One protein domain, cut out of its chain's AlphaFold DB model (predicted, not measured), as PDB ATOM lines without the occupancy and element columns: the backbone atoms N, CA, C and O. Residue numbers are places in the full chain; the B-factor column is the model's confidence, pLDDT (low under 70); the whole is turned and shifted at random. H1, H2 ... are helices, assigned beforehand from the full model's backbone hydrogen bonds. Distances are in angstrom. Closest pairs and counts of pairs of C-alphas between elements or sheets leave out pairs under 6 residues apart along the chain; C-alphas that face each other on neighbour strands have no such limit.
ATOM      1  N   ALA A 137     132.731  98.275  93.109       90.62
ATOM      2  CA  ALA A 137     131.599  99.132  92.760       90.62
ATOM      3  C   ALA A 137     131.628 100.459  93.535       90.62
ATOM      4  O   ALA A 137     131.453 101.520  92.942       90.62
ATOM      5  N   GLY A 138     131.909 100.413  94.841       91.50
ATOM      6  CA  GLY A 138     132.051 101.605  95.676       91.50
ATOM      7  C   GLY A 138     133.181 102.526  95.211       91.50
ATOM      8  O   GLY A 138     132.984 103.735  95.152       91.50
ATOM      9  N   LEU A 139     134.328 101.966  94.813       88.75
ATOM     10  CA  LEU A 139     135.452 102.727  94.259       88.75
ATOM     11  C   LEU A 139     135.096 103.394  92.929       88.75
ATOM     12  O   LEU A 139     135.428 104.558  92.735       88.75
ATOM     13  N   VAL A 140     134.395 102.693  92.032       85.81
ATOM     14  CA  VAL A 140     133.944 103.263  90.751       85.81
ATOM     15  C   VAL A 140     132.947 104.395  90.985       85.81
ATOM     16  O   VAL A 140     133.100 105.470  90.408       85.81
ATOM     17  N   VAL A 141     131.959 104.195  91.862       88.50
ATOM     18  CA  VAL A 141     130.993 105.244  92.224       88.50
ATOM     19  C   VAL A 141     131.710 106.443  92.843       88.50
ATOM     20  O   VAL A 141     131.458 107.571  92.430       88.50
ATOM     21  N   ALA A 142     132.640 106.223  93.774       86.69
ATOM     22  CA  ALA A 142     133.417 107.296  94.388       86.69
ATOM     23  C   ALA A 142     134.286 108.046  93.365       86.69
ATOM     24  O   ALA A 142     134.346 109.273  93.411       86.69
ATOM     25  N   ALA A 143     134.909 107.341  92.415       83.69
ATOM     26  CA  ALA A 143     135.686 107.948  91.335       83.69
ATOM     27  C   ALA A 143     134.812 108.828  90.429       83.69
ATOM     28  O   ALA A 143     135.180 109.962  90.130       83.69
ATOM     29  N   VAL A 144     133.634 108.336  90.034       83.38
ATOM     30  CA  VAL A 144     132.657 109.072  89.216       83.38
ATOM     31  C   VAL A 144     132.138 110.307  89.955       83.38
ATOM     32  O   VAL A 144     132.234 111.418  89.438       83.38
ATOM     33  N   VAL A 145     131.641 110.132  91.182       85.38
ATOM     34  CA  VAL A 145     131.080 111.222  91.995       85.38
ATOM     35  C   VAL A 145     132.149 112.258  92.339       85.38
ATOM     36  O   VAL A 145     131.899 113.451  92.199       85.38
ATOM     37  N   GLY A 146     133.350 111.826  92.729       82.69
ATOM     38  CA  GLY A 146     134.474 112.720  93.010       82.69
ATOM     39  C   GLY A 146     134.904 113.522  91.781       82.69
ATOM     40  O   GLY A 146     135.151 114.722  91.893       82.69
ATOM     41  N   SER A 147     134.909 112.899  90.598       80.25
ATOM     42  CA  SER A 147     135.224 113.588  89.338       80.25
ATOM     43  C   SER A 147     134.206 114.681  89.005       80.25
ATOM     44  O   SER A 147     134.602 115.768  88.593       80.25
ATOM     45  N   VAL A 148     132.909 114.427  89.224       82.50
ATOM     46  CA  VAL A 148     131.842 115.414  88.979       82.50
ATOM     47  C   VAL A 148     131.845 116.526  90.026       82.50
ATOM     48  O   VAL A 148     131.870 117.701  89.674       82.50
ATOM     49  N   LEU A 149     131.798 116.165  91.311       83.50
ATOM     50  CA  LEU A 149     131.564 117.121  92.397       83.50
ATOM     51  C   LEU A 149     132.807 117.934  92.760       83.50
ATOM     52  O   LEU A 149     132.690 119.115  93.066       83.50
ATOM     53  N   VAL A 150     133.981 117.299  92.762       79.75
ATOM     54  CA  VAL A 150     135.238 117.917  93.217       79.75
ATOM     55  C   VAL A 150     136.122 118.292  92.032       79.75
ATOM     56  O   VAL A 150     136.757 119.342  92.041       79.75
ATOM     57  N   GLY A 151     136.155 117.447  90.999       73.75
ATOM     58  CA  GLY A 151     136.945 117.678  89.787       73.75
ATOM     59  C   GLY A 151     136.318 118.647  88.781       73.75
ATOM     60  O   GLY A 151     136.990 119.029  87.829       73.75
ATOM     61  N   GLY A 152     135.044 119.022  88.955       76.81
ATOM     62  CA  GLY A 152     134.324 119.896  88.023       76.81
ATOM     63  C   GLY A 152     134.107 119.287  86.632       76.81
ATOM     64  O   GLY A 152     133.799 120.009  85.685       76.81
ATOM     65  N   VAL A 153     134.275 117.966  86.487       77.00
ATOM     66  CA  VAL A 153     134.160 117.273  85.201       77.00
ATOM     67  C   VAL A 153     132.684 117.133  84.826       77.00
ATOM     68  O   VAL A 153     131.870 116.629  85.600       77.00
ATOM     69  N   SER A 154     132.333 117.548  83.608       78.31
ATOM     70  CA  SER A 154     130.976 117.385  83.078       78.31
ATOM     71  C   SER A 154     130.578 115.912  83.011       78.31
ATOM     72  O   SER A 154     131.371 115.062  82.616       78.31
ATOM     73  N   ILE A 155     129.312 115.600  83.291       76.19
ATOM     74  CA  ILE A 155     128.803 114.220  83.286       76.19
ATOM     75  C   ILE A 155     129.048 113.480  81.957       76.19
ATOM     76  O   ILE A 155     129.173 112.260  81.942       76.19
ATOM     77  N   ARG A 156     129.172 114.221  80.844       75.50
ATOM     78  CA  ARG A 156     129.481 113.672  79.513       75.50
ATOM     79  C   ARG A 156     130.948 113.259  79.343       75.50
ATOM     80  O   ARG A 156     131.221 112.371  78.546       75.50
ATOM     81  N   SER A 157     131.878 113.870  80.080       74.00
ATOM     82  CA  SER A 157     133.323 113.604  80.004       74.00
ATOM     83  C   SER A 157     133.867 112.785  81.181       74.00
ATOM     84  O   SER A 157     135.020 112.357  81.146       74.00
ATOM     85  N   VAL A 158     133.038 112.481  82.187       77.25
ATOM     86  CA  VAL A 158     133.415 111.643  83.340       77.25
ATOM     87  C   VAL A 158     133.884 110.250  82.930       77.25
ATOM     88  O   VAL A 158     134.849 109.754  83.499       77.25
ATOM     89  N   GLY A 159     133.238 109.613  81.949       74.50
ATOM     90  CA  GLY A 159     133.622 108.271  81.492       74.50
ATOM     91  C   GLY A 159     135.078 108.215  81.005       74.50
ATOM     92  O   GLY A 159     135.876 107.479  81.588       74.50
ATOM     93  N   PRO A 160     135.456 109.026  79.999       74.31
ATOM     94  CA  PRO A 160     136.841 109.148  79.547       74.31
ATOM     95  C   PRO A 160     137.818 109.614  80.637       74.31
ATOM     96  O   PRO A 160     138.920 109.081  80.723       74.31
ATOM     97  N   ALA A 161     137.417 110.556  81.501       70.94
ATOM     98  CA  ALA A 161     138.249 111.060  82.600       70.94
ATOM     99  C   ALA A 161     138.592 109.969  83.628       70.94
ATOM    100  O   ALA A 161     139.754 109.785  83.996       70.94
ATOM    101  N   VAL A 162     137.588 109.202  84.059       72.44
ATOM    102  CA  VAL A 162     137.758 108.087  84.996       72.44
ATOM    103  C   VAL A 162     138.532 106.947  84.335       72.44
ATOM    104  O   VAL A 162     139.442 106.402  84.953       72.44
ATOM    105  N   ALA A 163     138.238 106.615  83.075       73.38
ATOM    106  CA  ALA A 163     138.976 105.591  82.336       73.38
ATOM    107  C   ALA A 163     140.456 105.966  82.147       73.38
ATOM    108  O   ALA A 163     141.330 105.121  82.333       73.38
ATOM    109  N   GLY A 164     140.753 107.230  81.837       67.75
ATOM    110  CA  GLY A 164     142.121 107.716  81.675       67.75
ATOM    111  C   GLY A 164     142.896 107.818  82.993       67.75
ATOM    112  O   GLY A 164     144.069 107.446  83.046       67.75
ATOM    113  N   GLY A 165     142.233 108.254  84.070       67.12
ATOM    114  CA  GLY A 165     142.813 108.325  85.415       67.12
ATOM    115  C   GLY A 165     143.082 106.947  86.028       67.12
ATOM    116  O   GLY A 165     144.175 106.699  86.525       67.12
ATOM    117  N   LEU A 166     142.124 106.019  85.940       69.69
ATOM    118  CA  LEU A 166     142.287 104.643  86.433       69.69
ATOM    119  C   LEU A 166     143.207 103.797  85.536       69.69
ATOM    120  O   LEU A 166     143.896 102.907  86.025       69.69
ATOM    121  N   GLY A 167     143.215 104.066  84.228       62.19
ATOM    122  CA  GLY A 167     144.048 103.393  83.229       62.19
ATOM    123  C   GLY A 167     145.450 103.985  83.070       62.19
ATOM    124  O   GLY A 167     146.179 103.561  82.170       62.19
ATOM    125  N   ALA A 168     145.827 104.955  83.914       58.50
ATOM    126  CA  ALA A 168     147.142 105.593  83.920       58.50
ATOM    127  C   ALA A 168     147.547 106.271  82.597       58.50
ATOM    128  O   ALA A 168     148.735 106.491  82.363       58.50
ATOM    129  N   THR A 169     146.602 106.584  81.704       57.28
ATOM    130  CA  THR A 169     146.927 107.204  80.408       57.28
ATOM    131  C   THR A 169     147.252 108.687  80.547       57.28
ATOM    132  O   THR A 169     147.818 109.265  79.626       57.28
ATOM    133  N   GLY A 170     146.912 109.297  81.691       51.59
ATOM    134  CA  GLY A 170     147.222 110.697  81.984       51.59
ATOM    135  C   GLY A 170     146.565 111.681  81.016       51.59
ATOM    136  O   GLY A 170     147.024 112.815  80.918       51.59
ATOM    137  N   ALA A 171     145.527 111.249  80.288       55.06
ATOM    138  CA  ALA A 171     144.817 112.097  79.342       55.06
ATOM    139  C   ALA A 171     144.326 113.366  80.071       55.06
ATOM    140  O   ALA A 171     143.666 113.230  81.108       55.06
ATOM    141  N   PRO A 172     144.662 114.575  79.582       54.88
ATOM    142  CA  PRO A 172     144.259 115.816  80.224       54.88
ATOM    143  C   PRO A 172     142.741 115.864  80.380       54.88
ATOM    144  O   PRO A 172     142.001 115.713  79.410       54.88
ATOM    145  N   THR A 173     142.277 116.052  81.609       59.59
ATOM    146  CA  THR A 173     140.867 116.297  81.900       59.59
ATOM    147  C   THR A 173     140.649 117.795  82.006       59.59
ATOM    148  O   THR A 173     141.252 118.438  82.870       59.59
ATOM    149  N   ASP A 174     139.783 118.341  81.151       60.00
ATOM    150  CA  ASP A 174     139.363 119.740  81.222       60.00
ATOM    151  C   ASP A 174     138.851 120.053  82.641       60.00
ATOM    152  O   ASP A 174     137.874 119.461  83.101       60.00
ATOM    153  N   GLY A 175     139.542 120.952  83.351       58.81
ATOM    154  CA  GLY A 175     139.111 121.504  84.643       58.81
ATOM    155  C   GLY A 175     139.914 121.093  85.885       58.81
ATOM    156  O   GLY A 175     139.935 121.862  86.844       58.81
ATOM    157  N   ALA A 176     140.634 119.961  85.894       68.50
ATOM    158  CA  ALA A 176     141.378 119.526  87.089       68.50
ATOM    159  C   ALA A 176     142.624 118.676  86.777       68.50
ATOM    160  O   ALA A 176     142.551 117.456  86.651       68.50
ATOM    161  N   SER A 177     143.800 119.305  86.739       73.69
ATOM    162  CA  SER A 177     145.090 118.632  86.487       73.69
ATOM    163  C   SER A 177     145.525 117.658  87.593       73.69
ATOM    164  O   SER A 177     146.294 116.735  87.336       73.69
ATOM    165  N   TRP A 178     145.026 117.830  88.820       75.12
ATOM    166  CA  TRP A 178     145.319 116.961  89.966       75.12
ATOM    167  C   TRP A 178     144.480 115.670  89.978       75.12
ATOM    168  O   TRP A 178     144.873 114.675  90.594       75.12
ATOM    169  N   LEU A 179     143.326 115.673  89.300       76.31
ATOM    170  CA  LEU A 179     142.318 114.616  89.385       76.31
ATOM    171  C   LEU A 179     142.816 113.260  88.846       76.31
ATOM    172  O   LEU A 179     142.652 112.268  89.560       76.31
ATOM    173  N   PRO A 180     143.485 113.167  87.677       75.38
ATOM    174  CA  PRO A 180     144.007 111.891  87.183       75.38
ATOM    175  C   PRO A 180     145.002 111.232  88.144       75.38
ATOM    176  O   PRO A 180     144.979 110.014  88.307       75.38
ATOM    177  N   GLY A 181     145.841 112.022  88.827       75.25
ATOM    178  CA  GLY A 181     146.800 111.510  89.810       75.25
ATOM    179  C   GLY A 181     146.120 110.912  91.043       75.25
ATOM    180  O   GLY A 181     146.480 109.820  91.483       75.25
ATOM    181  N   VAL A 182     145.093 111.588  91.572       80.94
ATOM    182  CA  VAL A 182     144.302 111.081  92.705       80.94
ATOM    183  C   VAL A 182     143.512 109.833  92.315       80.94
ATOM    184  O   VAL A 182     143.520 108.853  93.057       80.94
ATOM    185  N   LEU A 183     142.871 109.831  91.143       81.25
ATOM    186  CA  LEU A 183     142.146 108.664  90.636       81.25
ATOM    187  C   LEU A 183     143.080 107.473  90.407       81.25
ATOM    188  O   LEU A 183     142.730 106.362  90.794       81.25
ATOM    189  N   GLY A 184     144.276 107.697  89.859       79.31
ATOM    190  CA  GLY A 184     145.294 106.660  89.697       79.31
ATOM    191  C   GLY A 184     145.752 106.075  91.035       79.31
ATOM    192  O   GLY A 184     145.825 104.856  91.186       79.31
ATOM    193  N   LEU A 185     145.977 106.919  92.049       82.50
ATOM    194  CA  LEU A 185     146.344 106.466  93.394       82.50
ATOM    195  C   LEU A 185     145.214 105.666  94.060       82.50
ATOM    196  O   LEU A 185     145.445 104.558  94.541       82.50
ATOM    197  N   VAL A 186     143.990 106.204  94.077       84.69
ATOM    198  CA  VAL A 186     142.817 105.549  94.683       84.69
ATOM    199  C   VAL A 186     142.481 104.255  93.945       84.69
ATOM    200  O   VAL A 186     142.234 103.232  94.581       84.69
ATOM    201  N   GLY A 187     142.522 104.275  92.613       85.12
ATOM    202  CA  GLY A 187     142.346 103.101  91.768       85.12
ATOM    203  C   GLY A 187     143.416 102.047  92.024       85.12
ATOM    204  O   GLY A 187     143.097 100.867  92.146       85.12
ATOM    205  N   GLY A 188     144.670 102.466  92.194       86.75
ATOM    206  CA  GLY A 188     145.780 101.573  92.488       86.75
ATOM    207  C   GLY A 188     145.703 100.927  93.870       86.75
ATOM    208  O   GLY A 188     145.815  99.706  93.991       86.75
ATOM    209  N   VAL A 189     145.434 101.711  94.916       89.50
ATOM    210  CA  VAL A 189     145.170 101.183  96.266       89.50
ATOM    211  C   VAL A 189     143.949 100.265  96.243       89.50
ATOM    212  O   VAL A 189     143.982  99.172  96.808       89.50
ATOM    213  N   GLY A 190     142.894 100.667  95.535       91.25
ATOM    214  CA  GLY A 190     141.698  99.867  95.318       91.25
ATOM    215  C   GLY A 190     142.002  98.515  94.678       91.25
ATOM    216  O   GLY A 190     141.578  97.484  95.196       91.25
ATOM    217  N   LEU A 191     142.801  98.494  93.609       91.56
ATOM    218  CA  LEU A 191     143.261  97.272  92.951       91.56
ATOM    219  C   LEU A 191     144.014  96.360  93.925       91.56
ATOM    220  O   LEU A 191     143.728  95.164  93.978       91.56
ATOM    221  N   LEU A 192     144.931  96.906  94.728       94.56
ATOM    222  CA  LEU A 192     145.656  96.126  95.733       94.56
ATOM    223  C   LEU A 192     144.703  95.513  96.765       94.56
ATOM    224  O   LEU A 192     144.803  94.321  97.056       94.56
ATOM    225  N   VAL A 193     143.739  96.287  97.271       95.31
ATOM    226  CA  VAL A 193     142.714  95.793  98.205       95.31
ATOM    227  C   VAL A 193     141.880  94.676  97.575       95.31
ATOM    228  O   VAL A 193     141.642  93.652  98.222       95.31
ATOM    229  N   LEU A 194     141.469  94.821  96.312       95.25
ATOM    230  CA  LEU A 194     140.725  93.792  95.580       95.25
ATOM    231  C   LEU A 194     141.549  92.511  95.411       95.25
ATOM    232  O   LEU A 194     141.058  91.426  95.727       95.25
ATOM    233  N   VAL A 195     142.808  92.627  94.979       95.62
ATOM    234  CA  VAL A 195     143.716  91.483  94.804       95.62
ATOM    235  C   VAL A 195     143.944  90.770  96.138       95.62
ATOM    236  O   VAL A 195     143.780  89.553  96.211       95.62
ATOM    237  N   VAL A 196     144.244  91.498  97.220       95.69
ATOM    238  CA  VAL A 196     144.415  90.908  98.559       95.69
ATOM    239  C   VAL A 196     143.138  90.204  99.021       95.69
ATOM    240  O   VAL A 196     143.209  89.083  99.525       95.69
ATOM    241  N   THR A 197     141.971  90.817  98.811       95.56
ATOM    242  CA  THR A 197     140.675  90.258  99.226       95.56
ATOM    243  C   THR A 197     140.349  88.970  98.474       95.56
ATOM    244  O   THR A 197     139.913  87.999  99.089       95.56
ATOM    245  N   LEU A 198     140.588  88.929  97.160       95.31
ATOM    246  CA  LEU A 198     140.315  87.761  96.317       95.31
ATOM    247  C   LEU A 198     141.323  86.621  96.523       95.31
ATOM    248  O   LEU A 198     140.976  85.455  96.329       95.31
ATOM    249  N   LEU A 199     142.564  86.937  96.906       95.50
ATOM    250  CA  LEU A 199     143.600  85.944  97.214       95.50
ATOM    251  C   LEU A 199     143.557  85.445  98.665       95.50
ATOM    252  O   LEU A 199     144.248  84.471  98.991       95.50
ATOM    253  N   ALA A 200     142.784  86.100  99.533       94.81
ATOM    254  CA  ALA A 200     142.641  85.716 100.927       94.81
ATOM    255  C   ALA A 200     142.042  84.303 101.059       94.81
ATOM    256  O   ALA A 200     141.205  83.901 100.245       94.81
ATOM    257  N   PRO A 201     142.446  83.535 102.085       94.94
ATOM    258  CA  PRO A 201     141.794  82.272 102.391       94.94
ATOM    259  C   PRO A 201     140.349  82.464 102.845       94.94
ATOM    260  O   PRO A 201     139.911  83.578 103.178       94.94
TER     261      PRO A 201
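What this domain is: This is residues 137 to 201 of the 378 residues of the protein "DUF2156 domain-containing protein" of Actinomadura sp. J1-007 (UniProt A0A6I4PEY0). Two helices, long H3 and shorter H1, run side by side in opposite ways, with short H2 slanting across both; the far part of H3, residues 192 to 199, sticks out with the end. The 65 printed residues hold three named helices, H1, H2, H3, and no named strand: all helix. The whole is compact, radius of gyration of the C-alphas 12.3 A, yet a rod of 43 by 19 by 15 A.

How they stand to each other: H3, residues 179 to 199, touches H1, residues 137 to 149, at a shallow tilt of 9 degrees, opposite ways; C-alphas 143 and 183 are closest, 6.5 A. H2, residues 158 to 166, touches H3 at residues 179 to 188 alone, a steep tilt of 65 degrees, the same way; closest C-alphas 165 and 180, 4.2 A. H2 touches H1 at residues 143 to 148 alone, a steep tilt of 62 degrees, opposite ways; closest C-alphas 144 and 158, 6.5 A. In H1, H2 and H3 every O i to N i+4 pair is within hydrogen-bond range.

Where its parts are: H3 spans 29.7 A, H1 18.0 A, H2 11.7 A. C-alpha 137 is at (131.599, 99.132, 92.760), C-alpha 199 at (143.600, 85.944, 97.214).

The domain as a whole: The printed part has no cut. H2 to H3 is a long link. Residues 164 to 176 are under 70 pLDDT.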